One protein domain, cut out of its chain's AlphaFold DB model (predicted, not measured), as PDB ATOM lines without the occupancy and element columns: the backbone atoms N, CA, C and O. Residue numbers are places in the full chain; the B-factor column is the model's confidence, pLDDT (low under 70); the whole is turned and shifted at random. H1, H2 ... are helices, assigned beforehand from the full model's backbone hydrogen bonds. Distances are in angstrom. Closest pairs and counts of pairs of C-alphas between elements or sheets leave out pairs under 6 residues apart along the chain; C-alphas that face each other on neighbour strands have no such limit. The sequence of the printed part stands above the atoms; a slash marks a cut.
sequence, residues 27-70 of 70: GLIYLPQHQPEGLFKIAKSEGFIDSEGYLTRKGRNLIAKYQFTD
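Overview. This is residues 27 to 70 of the 70 residues of an uncharacterized protein of Legionellales bacterium (UniProt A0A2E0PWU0). Two short helices, H1 and H2, form an open V, with the long loop of residues 46 to 56 winding across its base. The stretch before H1 runs past this loop near Gly 53 and Tyr 54, then turns back into H1; residues 32 to 38 stick out there, and residues 64 to 70 stick out at the far end of H2. The printed part has 44 residues with two named helices, H1 then H2, and no named strand. The class is all helix, though under half of the residues, 20 of 44, are in named elements. It is only just compact, close to loose, with a radius of gyration of the C-alphas of 10.8 A, and spans 29 by 20 by 17 A.

Arrangement. H1, residues 37 to 45, and H2, residues 57 to 67, are only just apart, with their closest C-alphas 8.3 A from each other. A long link of 11 residues joins them. In H1 and H2 every O i to N i+4 pair is within hydrogen-bond range.

Along the chain. The printed part begins at Gly 27, with its C-alpha at (69.258, -20.961, 49.124). H1 is 12.2 A from first to last C-alpha and begins with C-alpha 37 at (81.431, -27.867, 61.346). H2 is 15.4 A long by the same measure and ends with C-alpha 67 at (82.847, -19.541, 39.350).

Size, cuts and confidence. The C-alphas of Ser 51 and Asp 70, the two farthest apart, are 30.2 A from each other. Without the stretches that stand free, residues 32 to 38 and 64 to 70, the body spans 19 by 17 by 13 A. The printed part has no cut and ends at residue 70, the chain's last residue. The mean pLDDT of the printed part is 81.9; residues 31 to 36 and 68 to 70 are under 70.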
ATOM      1  N   GLY A  27      68.171 -21.797  48.619       73.75
ATOM      2  CA  GLY A  27      69.258 -20.961  49.124       73.75
ATOM      3  C   GLY A  27      69.719 -21.299  50.545       73.75
ATOM      4  O   GLY A  27      70.555 -20.563  51.080       73.75
ATOM      5  N   LEU A  28      69.216 -22.389  51.137       80.56
ATOM      6  CA  LEU A  28      69.689 -22.918  52.413       80.56
ATOM      7  C   LEU A  28      70.970 -23.735  52.193       80.56
ATOM      8  O   LEU A  28      71.057 -24.547  51.267       80.56
ATOM      9  N   ILE A  29      71.976 -23.509  53.040       80.75
ATOM     10  CA  ILE A  29      73.212 -24.291  53.035       80.75
ATOM     11  C   ILE A  29      73.034 -25.491  53.958       80.75
ATOM     12  O   ILE A  29      72.883 -25.336  55.171       80.75
ATOM     13  N   TYR A  30      73.101 -26.692  53.393       73.00
ATOM     14  CA  TYR A  30      73.033 -27.923  54.167       73.00
ATOM     15  C   TYR A  30      74.446 -28.423  54.409       73.00
ATOM     16  O   TYR A  30      75.159 -28.765  53.468       73.00
ATOM     17  N   LEU A  31      74.850 -28.488  55.676       68.69
ATOM     18  CA  LEU A  31      76.102 -29.136  56.037       68.69
ATOM     19  C   LEU A  31      75.898 -30.661  55.984       68.69
ATOM     20  O   LEU A  31      75.070 -31.181  56.738       68.69
ATOM     21  N   PRO A  32      76.634 -31.407  55.142       65.94
ATOM     22  CA  PRO A  32      76.615 -32.860  55.202       65.94
ATOM     23  C   PRO A  32      77.055 -33.330  56.591       65.94
ATOM     24  O   PRO A  32      78.009 -32.798  57.153       65.94
ATOM     25  N   GLN A  33      76.406 -34.367  57.125       62.34
ATOM     26  CA  GLN A  33      76.603 -34.865  58.498       62.34
ATOM     27  C   GLN A  33      78.061 -35.248  58.843       62.34
ATOM     28  O   GLN A  33      78.414 -35.359  60.013       62.34
ATOM     29  N   HIS A  34      78.913 -35.430  57.829       65.38
ATOM     30  CA  HIS A  34      80.325 -35.796  57.955       65.38
ATOM     31  C   HIS A  34      81.308 -34.670  57.587       65.38
ATOM     32  O   HIS A  34      82.513 -34.913  57.552       65.38
ATOM     33  N   GLN A  35      80.833 -33.455  57.297       64.56
ATOM     34  CA  GLN A  35      81.717 -32.316  57.044       64.56
ATOM     35  C   GLN A  35      82.108 -31.599  58.343       64.56
ATOM     36  O   GLN A  35      81.310 -31.512  59.279       64.56
ATOM     37  N   PRO A  36      83.337 -31.059  58.413       66.56
ATOM     38  CA  PRO A  36      83.801 -30.341  59.587       66.56
ATOM     39  C   PRO A  36      82.976 -29.064  59.796       66.56
ATOM     40  O   PRO A  36      83.036 -28.122  59.007       66.56
ATOM     41  N   GLU A  37      82.260 -29.007  60.920       78.38
ATOM     42  CA  GLU A  37      81.431 -27.867  61.346       78.38
ATOM     43  C   GLU A  37      82.214 -26.538  61.412       78.38
ATOM     44  O   GLU A  37      81.635 -25.456  61.336       78.38
ATOM     45  N   GLY A  38      83.546 -26.607  61.528       83.88
ATOM     46  CA  GLY A  38      84.434 -25.448  61.594       83.88
ATOM     47  C   GLY A  38      84.276 -24.489  60.413       83.88
ATOM     48  O   GLY A  38      84.126 -23.291  60.633       83.88
ATOM     49  N   LEU A  39      84.230 -24.994  59.175       83.38
ATOM     50  CA  LEU A  39      84.082 -24.132  57.994       83.38
ATOM     51  C   LEU A  39      82.698 -23.481  57.929       83.38
ATOM     52  O   LEU A  39      82.587 -22.319  57.550       83.38
ATOM     53  N   PHE A  40      81.652 -24.185  58.367       83.62
ATOM     54  CA  PHE A  40      80.303 -23.625  58.457       83.62
ATOM     55  C   PHE A  40      80.227 -22.500  59.497       83.62
ATOM     56  O   PHE A  40      79.689 -21.426  59.229       83.62
ATOM     57  N   LYS A  41      80.830 -22.714  60.673       87.31
ATOM     58  CA  LYS A  41      80.950 -21.697  61.726       87.31
ATOM     59  C   LYS A  41      81.712 -20.467  61.240       87.31
ATOM     60  O   LYS A  41      81.269 -19.350  61.493       87.31
ATOM     61  N   ILE A  42      82.810 -20.665  60.511       89.38
ATOM     62  CA  ILE A  42      83.582 -19.570  59.914       89.38
ATOM     63  C   ILE A  42      82.736 -18.837  58.868       89.38
ATOM     64  O   ILE A  42      82.614 -17.620  58.943       89.38
ATOM     65  N   ALA A  43      82.074 -19.552  57.955       88.50
ATOM     66  CA  ALA A  43      81.227 -18.946  56.929       88.50
ATOM     67  C   ALA A  43      80.096 -18.084  57.524       88.50
ATOM     68  O   ALA A  43      79.773 -17.017  56.995       88.50
ATOM     69  N   LYS A  44      79.532 -18.525  58.652       90.19
ATOM     70  CA  LYS A  44      78.538 -17.789  59.435       90.19
ATOM     71  C   LYS A  44      79.135 -16.574  60.150       90.19
ATOM     72  O   LYS A  44      78.584 -15.483  60.051       90.19
ATOM     73  N   SER A  45      80.277 -16.732  60.821       90.94
ATOM     74  CA  SER A  45      80.985 -15.633  61.501       90.94
ATOM     75  C   SER A  45      81.413 -14.532  60.528       90.94
ATOM     76  O   SER A  45      81.324 -13.349  60.837       90.94
ATOM     77  N   GLU A  46      81.827 -14.921  59.327       91.56
ATOM     78  CA  GLU A  46      82.213 -14.015  58.249       91.56
ATOM     79  C   GLU A  46      81.004 -13.426  57.499       91.56
ATOM     80  O   GLU A  46      81.172 -12.590  56.609       91.56
ATOM     81  N   GLY A  47      79.772 -13.832  57.817       93.12
ATOM     82  CA  GLY A  47      78.552 -13.292  57.213       93.12
ATOM     83  C   GLY A  47      78.304 -13.729  55.766       93.12
ATOM     84  O   GLY A  47      77.558 -13.066  55.041       93.12
ATOM     85  N   PHE A  48      78.917 -14.824  55.312       92.31
ATOM     86  CA  PHE A  48      78.555 -15.468  54.044       92.31
ATOM     87  C   PHE A  48      77.230 -16.235  54.156       92.31
ATOM     88  O   PHE A  48      76.492 -16.337  53.173       92.31
ATOM     89  N   ILE A  49      76.925 -16.704  55.365       91.62
ATOM     90  CA  ILE A  49      75.688 -17.377  55.761       91.62
ATOM     91  C   ILE A  49      75.076 -16.604  56.936       91.62
ATOM     92  O   ILE A  49      75.816 -16.067  57.765       91.62
ATOM     93  N   ASP A  50      73.751 -16.518  57.008       90.81
ATOM     94  CA  ASP A  50      73.060 -15.891  58.138       90.81
ATOM     95  C   ASP A  50      72.901 -16.817  59.363       90.81
ATOM     96  O   ASP A  50      73.472 -17.910  59.459       90.81
ATOM     97  N   SER A  51      72.141 -16.355  60.362       87.44
ATOM     98  CA  SER A  51      71.881 -17.116  61.584       87.44
ATOM     99  C   SER A  51      71.133 -18.426  61.350       87.44
ATOM    100  O   SER A  51      71.327 -19.359  62.132       87.44
ATOM    101  N   GLU A  52      70.324 -18.498  60.302       85.69
ATOM    102  CA  GLU A  52      69.432 -19.616  59.999       85.69
ATOM    103  C   GLU A  52      70.041 -20.591  58.985       85.69
ATOM    104  O   GLU A  52      69.564 -21.714  58.854       85.69
ATOM    105  N   GLY A  53      71.145 -20.215  58.335       85.56
ATOM    106  CA  GLY A  53      71.842 -21.064  57.373       85.56
ATOM    107  C   GLY A  53      71.665 -20.625  55.920       85.56
ATOM    108  O   GLY A  53      72.145 -21.320  55.022       85.56
ATOM    109  N   TYR A  54      71.009 -19.490  55.660       88.56
ATOM    110  CA  TYR A  54      70.756 -19.021  54.301       88.56
ATOM    111  C   TYR A  54      71.900 -18.183  53.747       88.56
ATOM    112  O   TYR A  54      72.602 -17.447  54.449       88.56
ATOM    113  N   LEU A  55      72.068 -18.278  52.430       90.31
ATOM    114  CA  LEU A  55      73.105 -17.565  51.705       90.31
ATOM    115  C   LEU A  55      72.847 -16.049  51.686       90.31
ATOM    116  O   LEU A  55      71.840 -15.561  51.158       90.31
ATOM    117  N   THR A  56      73.820 -15.270  52.155       92.81
ATOM    118  CA  THR A  56      73.744 -13.805  52.117       92.81
ATOM    119  C   THR A  56      74.180 -13.247  50.758       92.81
ATOM    120  O   THR A  56      74.689 -13.952  49.881       92.81
ATOM    121  N   ARG A  57      74.045 -11.925  50.569       93.06
ATOM    122  CA  ARG A  57      74.630 -11.240  49.402       93.06
ATOM    123  C   ARG A  57      76.155 -11.400  49.347       93.06
ATOM    124  O   ARG A  57      76.696 -11.576  48.261       93.06
ATOM    125  N   LYS A  58      76.838 -11.363  50.501       93.44
ATOM    126  CA  LYS A  58      78.295 -11.560  50.592       93.44
ATOM    127  C   LYS A  58      78.668 -12.971  50.119       93.44
ATOM    128  O   LYS A  58      79.569 -13.107  49.301       93.44
ATOM    129  N   GLY A  59      77.920 -13.988  50.562       91.31
ATOM    130  CA  GLY A  59      78.090 -15.381  50.133       91.31
ATOM    131  C   GLY A  59      77.918 -15.571  48.626       91.31
ATOM    132  O   GLY A  59      78.789 -16.141  47.977       91.31
ATOM    133  N   ARG A  60      76.846 -15.019  48.038       90.31
ATOM    134  CA  ARG A  60      76.622 -15.066  46.577       90.31
ATOM    135  C   ARG A  60      77.773 -14.457  45.781       90.31
ATOM    136  O   ARG A  60      78.197 -15.035  44.785       90.31
ATOM    137  N   ASN A  61      78.286 -13.312  46.227       91.31
ATOM    138  CA  ASN A  61      79.403 -12.645  45.562       91.31
ATOM    139  C   ASN A  61      80.693 -13.474  45.642       91.31
ATOM    140  O   ASN A  61      81.445 -13.508  44.670       91.31
ATOM    141  N   LEU A  62      80.935 -14.150  46.772       90.56
ATOM    142  CA  LEU A  62      82.078 -15.049  46.917       90.56
ATOM    143  C   LEU A  62      81.982 -16.219  45.931       90.56
ATOM    144  O   LEU A  62      82.927 -16.458  45.193       90.56
ATOM    145  N   ILE A  63      80.826 -16.885  45.846       88.25
ATOM    146  CA  ILE A  63      80.611 -17.968  44.870       88.25
ATOM    147  C   ILE A  63      80.866 -17.462  43.447       88.25
ATOM    148  O   ILE A  63      81.622 -18.080  42.705       88.25
ATOM    149  N   ALA A  64      80.292 -16.314  43.077       88.06
ATOM    150  CA  ALA A  64      80.477 -15.736  41.749       88.06
ATOM    151  C   ALA A  64      81.963 -15.497  41.431       88.06
ATOM    152  O   ALA A  64      82.429 -15.903  40.373       88.06
ATOM    153  N   LYS A  65      82.735 -14.916  42.363       87.06
ATOM    154  CA  LYS A  65      84.188 -14.700  42.209       87.06
ATOM    155  C   LYS A  65      84.923 -15.992  41.832       87.06
ATOM    156  O   LYS A  65      85.799 -15.957  40.974       87.06
ATOM    157  N   TYR A  66      84.553 -17.117  42.440       83.69
ATOM    158  CA  TYR A  66      85.200 -18.407  42.206       83.69
ATOM    159  C   TYR A  66      84.674 -19.141  40.964       83.69
ATOM    160  O   TYR A  66      85.461 -19.782  40.283       83.69
ATOM    161  N   GLN A  67      83.403 -18.964  40.586       77.75
ATOM    162  CA  GLN A  67      82.847 -19.541  39.350       77.75
ATOM    163  C   GLN A  67      83.417 -18.928  38.060       77.75
ATOM    164  O   GLN A  67      83.394 -19.577  37.023       77.75
ATOM    165  N   PHE A  68      83.924 -17.692  38.109       61.16
ATOM    166  CA  PHE A  68      84.584 -17.040  36.966       61.16
ATOM    167  C   PHE A  68      86.109 -17.236  36.939       61.16
ATOM    168  O   PHE A  68      86.781 -16.634  36.102       61.16
ATOM    169  N   THR A  69      86.665 -18.009  37.878       56.50
ATOM    170  CA  THR A  69      88.118 -18.229  37.992       56.50
ATOM    171  C   THR A  69      88.562 -19.602  37.450       56.50
ATOM    172  O   THR A  69      89.770 -19.805  37.299       56.50
ATOM    173  N   ASP A  70      87.619 -20.497  37.122       45.50
ATOM    174  CA  ASP A  70      87.840 -21.787  36.433       45.50
ATOM    175  C   ASP A  70      87.815 -21.646  34.897       45.50
ATOM    176  O   ASP A  70      86.939 -20.912  34.377       45.50
TER     177      ASP A  70